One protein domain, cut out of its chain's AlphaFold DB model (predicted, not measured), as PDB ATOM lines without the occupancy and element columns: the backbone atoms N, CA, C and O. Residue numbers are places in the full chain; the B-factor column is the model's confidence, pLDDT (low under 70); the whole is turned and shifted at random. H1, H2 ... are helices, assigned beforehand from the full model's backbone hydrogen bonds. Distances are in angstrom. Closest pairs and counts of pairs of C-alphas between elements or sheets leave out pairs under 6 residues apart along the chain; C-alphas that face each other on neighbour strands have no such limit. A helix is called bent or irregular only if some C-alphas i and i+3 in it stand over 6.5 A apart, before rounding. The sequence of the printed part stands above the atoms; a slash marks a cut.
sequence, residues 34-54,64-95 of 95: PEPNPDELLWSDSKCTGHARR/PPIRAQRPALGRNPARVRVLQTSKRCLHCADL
ATOM      1  N   PRO A  34     119.105 163.930 117.218       62.44
ATOM      2  CA  PRO A  34     120.501 164.098 117.636       62.44
ATOM      3  C   PRO A  34     121.144 165.347 117.015       62.44
ATOM      4  O   PRO A  34     122.113 165.875 117.551       62.44
ATOM      5  N   GLU A  35     120.589 165.820 115.899       68.06
ATOM      6  CA  GLU A  35     121.006 167.035 115.207       68.06
ATOM      7  C   GLU A  35     120.060 168.199 115.549       68.06
ATOM      8  O   GLU A  35     118.839 168.002 115.566       68.06
ATOM      9  N   PRO A  36     120.597 169.410 115.778       69.50
ATOM     10  CA  PRO A  36     119.809 170.587 116.113       69.50
ATOM     11  C   PRO A  36     118.926 171.032 114.946       69.50
ATOM     12  O   PRO A  36     119.304 170.955 113.776       69.50
ATOM     13  N   ASN A  37     117.747 171.556 115.265       78.00
ATOM     14  CA  ASN A  37     116.902 172.220 114.276       78.00
ATOM     15  C   ASN A  37     117.538 173.572 113.843       78.00
ATOM     16  O   ASN A  37     118.480 174.061 114.483       78.00
ATOM     17  N   PRO A  38     117.072 174.215 112.755       79.06
ATOM     18  CA  PRO A  38     117.764 175.393 112.228       79.06
ATOM     19  C   PRO A  38     117.661 176.584 113.191       79.06
ATOM     20  O   PRO A  38     118.540 177.447 113.208       79.06
ATOM     21  N   ASP A  39     116.630 176.601 114.036       82.50
ATOM     22  CA  ASP A  39     116.426 177.610 115.072       82.50
ATOM     23  C   ASP A  39     117.424 177.446 116.229       82.50
ATOM     24  O   ASP A  39     117.963 178.433 116.729       82.50
ATOM     25  N   GLU A  40     117.764 176.217 116.611       83.00
ATOM     26  CA  GLU A  40     118.806 175.909 117.591       83.00
ATOM     27  C   GLU A  40     120.193 176.303 117.069       83.00
ATOM     28  O   GLU A  40     120.990 176.892 117.808       83.00
ATOM     29  N   LEU A  41     120.467 176.067 115.779       84.12
ATOM     30  CA  LEU A  41     121.680 176.565 115.123       84.12
ATOM     31  C   LEU A  41     121.728 178.100 115.128       84.12
ATOM     32  O   LEU A  41     122.767 178.681 115.452       84.12
ATOM     33  N   LEU A  42     120.603 178.760 114.844       84.94
ATOM     34  CA  LEU A  42     120.465 180.218 114.915       84.94
ATOM     35  C   LEU A  42     120.694 180.749 116.336       84.94
ATOM     36  O   LEU A  42     121.344 181.783 116.518       84.94
ATOM     37  N   TRP A  43     120.178 180.060 117.354       83.19
ATOM     38  CA  TRP A  43     120.357 180.434 118.755       83.19
ATOM     39  C   TRP A  43     121.802 180.275 119.208       83.19
ATOM     40  O   TRP A  43     122.324 181.168 119.878       83.19
ATOM     41  N   SER A  44     122.459 179.178 118.829       85.44
ATOM     42  CA  SER A  44     123.884 178.963 119.098       85.44
ATOM     43  C   SER A  44     124.735 180.064 118.459       85.44
ATOM     44  O   SER A  44     125.508 180.740 119.141       85.44
ATOM     45  N   ASP A  45     124.503 180.341 117.176       84.25
ATOM     46  CA  ASP A  45     125.170 181.410 116.429       84.25
ATOM     47  C   ASP A  45     124.957 182.794 117.071       84.25
ATOM     48  O   ASP A  45     125.904 183.568 117.258       84.25
ATOM     49  N   SER A  46     123.722 183.087 117.487       81.56
ATOM     50  CA  SER A  46     123.363 184.350 118.140       81.56
ATOM     51  C   SER A  46     124.057 184.518 119.491       81.56
ATOM     52  O   SER A  46     124.574 185.599 119.783       81.56
ATOM     53  N   LYS A  47     124.124 183.455 120.303       80.44
ATOM     54  CA  LYS A  47     124.836 183.473 121.591       80.44
ATOM     55  C   LYS A  47     126.332 183.704 121.384       80.44
ATOM     56  O   LYS A  47     126.896 184.582 122.033       80.44
ATOM     57  N   CYS A  48     126.945 182.995 120.436       82.00
ATOM     58  CA  CYS A  48     128.379 183.072 120.144       82.00
ATOM     59  C   CYS A  48     128.817 184.409 119.525       82.00
ATOM     60  O   CYS A  48     129.947 184.847 119.743       82.00
ATOM     61  N   THR A  49     127.951 185.067 118.749       76.12
ATOM     62  CA  THR A  49     128.316 186.299 118.021       76.12
ATOM     63  C   THR A  49     127.786 187.596 118.619       76.12
ATOM     64  O   THR A  49     128.219 188.666 118.198       76.12
ATOM     65  N   GLY A  50     126.909 187.513 119.620       71.12
ATOM     66  CA  GLY A  50     126.429 188.659 120.391       71.12
ATOM     67  C   GLY A  50     126.960 188.661 121.822       71.12
ATOM     68  O   GLY A  50     128.098 189.050 122.085       71.12
ATOM     69  N   HIS A  51     126.109 188.221 122.753       63.91
ATOM     70  CA  HIS A  51     126.310 188.371 124.203       63.91
ATOM     71  C   HIS A  51     127.426 187.522 124.808       63.91
ATOM     72  O   HIS A  51     127.808 187.785 125.944       63.91
ATOM     73  N   ALA A  52     128.022 186.575 124.074       63.19
ATOM     74  CA  ALA A  52     129.208 185.853 124.551       63.19
ATOM     75  C   ALA A  52     130.345 186.791 124.999       63.19
ATOM     76  O   ALA A  52     131.158 186.406 125.833       63.19
ATOM     77  N   ARG A  53     130.396 188.026 124.476       65.94
ATOM     78  CA  ARG A  53     131.417 189.026 124.836       65.94
ATOM     79  C   ARG A  53     130.946 190.097 125.824       65.94
ATOM     80  O   ARG A  53     131.754 190.927 126.227       65.94
ATOM     81  N   ARG A  54     129.665 190.102 126.211       75.75
ATOM     82  CA  ARG A  54     129.106 191.027 127.208       75.75
ATOM     83  C   ARG A  54     128.106 190.279 128.096       75.75
ATOM     84  O   ARG A  54     126.917 190.247 127.779       75.75
ATOM     85  N   PRO A  64     116.271 193.684 125.553       87.62
ATOM     86  CA  PRO A  64     116.668 194.817 124.717       87.62
ATOM     87  C   PRO A  64     117.956 194.555 123.913       87.62
ATOM     88  O   PRO A  64     117.939 194.772 122.696       87.62
ATOM     89  N   PRO A  65     119.039 194.018 124.514       82.56
ATOM     90  CA  PRO A  65     120.241 193.653 123.772       82.56
ATOM     91  C   PRO A  65     120.002 192.574 122.699       82.56
ATOM     92  O   PRO A  65     120.489 192.703 121.575       82.56
ATOM     93  N   ILE A  66     119.218 191.530 122.995       84.50
ATOM     94  CA  ILE A  66     118.860 190.489 122.010       84.50
ATOM     95  C   ILE A  66     118.067 191.092 120.841       84.50
ATOM     96  O   ILE A  66     118.340 190.803 119.670       84.50
ATOM     97  N   ARG A  67     117.108 191.976 121.134       86.38
ATOM     98  CA  ARG A  67     116.291 192.645 120.114       86.38
ATOM     99  C   ARG A  67     117.130 193.535 119.197       86.38
ATOM    100  O   ARG A  67     116.835 193.591 118.005       86.38
ATOM    101  N   ALA A  68     118.160 194.193 119.725       84.94
ATOM    102  CA  ALA A  68     119.079 195.016 118.941       84.94
ATOM    103  C   ALA A  68     119.983 194.185 118.009       84.94
ATOM    104  O   ALA A  68     120.311 194.636 116.913       84.94
ATOM    105  N   GLN A  69     120.348 192.962 118.406       82.38
ATOM    106  CA  GLN A  69     121.185 192.064 117.603       82.38
ATOM    107  C   GLN A  69     120.428 191.439 116.418       82.38
ATOM    108  O   GLN A  69     120.989 191.284 115.330       82.38
ATOM    109  N   ARG A  70     119.148 191.091 116.600       81.56
ATOM    110  CA  ARG A  70     118.352 190.334 115.613       81.56
ATOM    111  C   ARG A  70     118.342 190.931 114.187       81.56
ATOM    112  O   ARG A  70     118.497 190.161 113.239       81.56
ATOM    113  N   PRO A  71     118.201 192.256 113.973       86.50
ATOM    114  CA  PRO A  71     118.222 192.836 112.629       86.50
ATOM    115  C   PRO A  71     119.551 192.644 111.894       86.50
ATOM    116  O   PRO A  71     119.550 192.511 110.674       86.50
ATOM    117  N   ALA A  72     120.682 192.615 112.608       81.94
ATOM    118  CA  ALA A  72     121.990 192.419 111.985       81.94
ATOM    119  C   ALA A  72     122.118 191.020 111.364       81.94
ATOM    120  O   ALA A  72     122.691 190.877 110.287       81.94
ATOM    121  N   LEU A  73     121.515 190.009 111.998       80.44
ATOM    122  CA  LEU A  73     121.446 188.650 111.465       80.44
ATOM    123  C   LEU A  73     120.550 188.579 110.222       80.44
ATOM    124  O   LEU A  73     120.951 188.020 109.205       80.44
ATOM    125  N   GLY A  74     119.381 189.230 110.266       82.94
ATOM    126  CA  GLY A  74     118.458 189.295 109.126       82.94
ATOM    127  C   GLY A  74     119.017 190.027 107.899       82.94
ATOM    128  O   GLY A  74     118.618 189.735 106.777       82.94
ATOM    129  N   ARG A  75     119.978 190.942 108.084       87.88
ATOM    130  CA  ARG A  75     120.670 191.645 106.985       87.88
ATOM    131  C   ARG A  75     121.715 190.790 106.264       87.88
ATOM    132  O   ARG A  75     122.248 191.235 105.253       87.88
ATOM    133  N   ASN A  76     122.009 189.582 106.750       87.69
ATOM    134  CA  ASN A  76     122.947 188.659 106.119       87.69
ATOM    135  C   ASN A  76     122.228 187.374 105.657       87.69
ATOM    136  O   ASN A  76     122.280 186.348 106.342       87.69
ATOM    137  N   PRO A  77     121.571 187.396 104.481       87.44
ATOM    138  CA  PRO A  77     120.806 186.254 103.987       87.44
ATOM    139  C   PRO A  77     121.681 185.033 103.679       87.44
ATOM    140  O   PRO A  77     121.203 183.906 103.770       87.44
ATOM    141  N   ALA A  78     122.965 185.226 103.357       88.56
ATOM    142  CA  ALA A  78     123.899 184.124 103.137       88.56
ATOM    143  C   ALA A  78     124.133 183.327 104.428       88.56
ATOM    144  O   ALA A  78     124.088 182.098 104.416       88.56
ATOM    145  N   ARG A  79     124.309 184.018 105.561       84.75
ATOM    146  CA  ARG A  79     124.469 183.378 106.873       84.75
ATOM    147  C   ARG A  79     123.202 182.646 107.310       84.75
ATOM    148  O   ARG A  79     123.298 181.508 107.756       84.75
ATOM    149  N   VAL A  80     122.029 183.257 107.125       85.44
ATOM    150  CA  VAL A  80     120.737 182.604 107.409       85.44
ATOM    151  C   VAL A  80     120.571 181.343 106.562       85.44
ATOM    152  O   VAL A  80     120.240 180.289 107.098       85.44
ATOM    153  N   ARG A  81     120.887 181.418 105.263       87.00
ATOM    154  CA  ARG A  81     120.826 180.265 104.359       87.00
ATOM    155  C   ARG A  81     121.730 179.130 104.828       87.00
ATOM    156  O   ARG A  81     121.268 178.005 104.904       87.00
ATOM    157  N   VAL A  82     122.978 179.416 105.202       85.62
ATOM    158  CA  VAL A  82     123.905 178.385 105.703       85.62
ATOM    159  C   VAL A  82     123.357 177.685 106.947       85.62
ATOM    160  O   VAL A  82     123.479 176.469 107.048       85.62
ATOM    161  N   LEU A  83     122.729 178.415 107.874       82.69
ATOM    162  CA  LEU A  83     122.109 177.815 109.062       82.69
ATOM    163  C   LEU A  83     120.908 176.933 108.692       82.69
ATOM    164  O   LEU A  83     120.740 175.864 109.268       82.69
ATOM    165  N   GLN A  84     120.129 177.347 107.691       77.94
ATOM    166  CA  GLN A  84     118.965 176.618 107.184       77.94
ATOM    167  C   GLN A  84     119.291 175.476 106.220       77.94
ATOM    168  O   GLN A  84     118.403 174.693 105.932       77.94
ATOM    169  N   THR A  85     120.502 175.378 105.675       78.94
ATOM    170  CA  THR A  85     120.886 174.308 104.729       78.94
ATOM    171  C   THR A  85     122.075 173.490 105.229       78.94
ATOM    172  O   THR A  85     122.644 172.686 104.490       78.94
ATOM    173  N   SER A  86     122.518 173.732 106.463       73.44
ATOM    174  CA  SER A  86     123.637 173.024 107.078       73.44
ATOM    175  C   SER A  86     123.316 171.537 107.207       73.44
ATOM    176  O   SER A  86     122.246 171.169 107.672       73.44
ATOM    177  N   LYS A  87     124.289 170.669 106.897       63.94
ATOM    178  CA  LYS A  87     124.180 169.213 107.119       63.94
ATOM    179  C   LYS A  87     124.039 168.825 108.596       63.94
ATOM    180  O   LYS A  87     123.621 167.714 108.881       63.94
ATOM    181  N   ARG A  88     124.370 169.747 109.510       64.56
ATOM    182  CA  ARG A  88     124.104 169.636 110.959       64.56
ATOM    183  C   ARG A  88     122.646 169.921 111.329       64.56
ATOM    184  O   ARG A  88     122.318 170.030 112.497       64.56
ATOM    185  N   CYS A  89     121.796 170.166 110.338       59.97
ATOM    186  CA  CYS A  89     120.382 170.403 110.521       59.97
ATOM    187  C   CYS A  89     119.622 169.271 109.832       59.97
ATOM    188  O   CYS A  89     119.542 169.221 108.601       59.97
ATOM    189  N   LEU A  90     119.087 168.327 110.609       59.56
ATOM    190  CA  LEU A  90     118.243 167.273 110.043       59.56
ATOM    191  C   LEU A  90     116.937 167.903 109.528       59.56
ATOM    192  O   LEU A  90     116.373 168.760 110.203       59.56
ATOM    193  N   HIS A  91     116.440 167.427 108.380       56.22
ATOM    194  CA  HIS A  91     115.216 167.867 107.668       56.22
ATOM    195  C   HIS A  91     115.270 169.197 106.903       56.22
ATOM    196  O   HIS A  91     114.257 169.636 106.366       56.22
ATOM    197  N   CYS A  92     116.436 169.822 106.759       51.81
ATOM    198  CA  CYS A  92     116.574 170.955 105.839       51.81
ATOM    199  C   CYS A  92     116.564 170.559 104.352       51.81
ATOM    200  O   CYS A  92     116.521 171.433 103.495       51.81
ATOM    201  N   ALA A  93     116.633 169.259 104.050       47.06
ATOM    202  CA  ALA A  93     116.685 168.726 102.690       47.06
ATOM    203  C   ALA A  93     115.312 168.316 102.117       47.06
ATOM    204  O   ALA A  93     115.238 168.046 100.923       47.06
ATOM    205  N   ASP A  94     114.250 168.295 102.935       46.31
ATOM    206  CA  ASP A  94     112.920 167.783 102.555       46.31
ATOM    207  C   ASP A  94     111.825 168.875 102.523       46.31
ATOM    208  O   ASP A  94     110.633 168.567 102.601       46.31
ATOM    209  N   LEU A  95     112.219 170.155 102.435       47.75
ATOM    210  CA  LEU A  95     111.333 171.317 102.260       47.75
ATOM    211  C   LEU A  95     111.678 172.099 100.990       47.75
ATOM    212  O   LEU A  95     112.887 172.312 100.743       47.75
TER     213      LEU A  95
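What this domain is: This is residues 34 to 54 and 64 to 95 of the 95 residues of the protein "ISXoo2 transposase" of mine drainage metagenome (UniProt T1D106). Three short helices make the sides of an open, rough triangle: H2 and H3 meet at a corner by their link, and the last part of H3 comes to the first part of H1, which makes the remaining side. Residues 86 to 95 run on from H3 as a tail with no named element. The printed part has 53 residues, with three named helices in the order H1, H2, H3 and no named strand; its class is all helix. It is only just compact, close to loose, with a radius of gyration of the C-alphas of 11.9 A and spans of 35 by 24 by 14 A.

Where its parts are: H1, residues 38 to 49, begins at C-alpha 38 (117.764, 175.393, 112.228) and is 16.2 A long from first to last C-alpha. H2, residues 64 to 74, begins at C-alpha 64 (116.668, 194.817, 124.717) and is 16.6 A long. It is only just irregular: C-alphas 68 and 71 are 6.7 A apart. H3, residues 77 to 85, is 12.0 A long and ends at C-alpha 85 (120.886, 174.308, 104.729).

How they stand to each other: H1 touches H3 with residues 38 to 42 alone, and their closest C-alphas, those of Pro 38 and Gln 84, are 5.3 A apart. The two run opposite ways at a steep tilt of 50 degrees. H1 and H2 are near each other, with their closest C-alphas 8.0 A apart. H2 and H3 only just touch, only at the corner by their tight link, with 3 pairs of C-alphas within 8 A; the closest are those of Gly 74 and Val 80, at 7.3 A. Their lines are about perpendicular, at 88 degrees. In H1 and H3 every O i to N i+4 pair is within hydrogen-bond range; in H2, 4 of 7 are.

The domain as a whole: The two C-alphas farthest apart, those of Arg 54 and Asp 94, are 37.6 A apart. Residues 55 to 63 are not printed, and C-alphas 54 and 64 are 13.2 A apart across this cut, which falls in the link from H1 to H2. The mean pLDDT of the printed part is 76.1, and residues 34 to 36, 51 to 53 and 87 to 95 are under 70. Leu 95 is the chain's last residue.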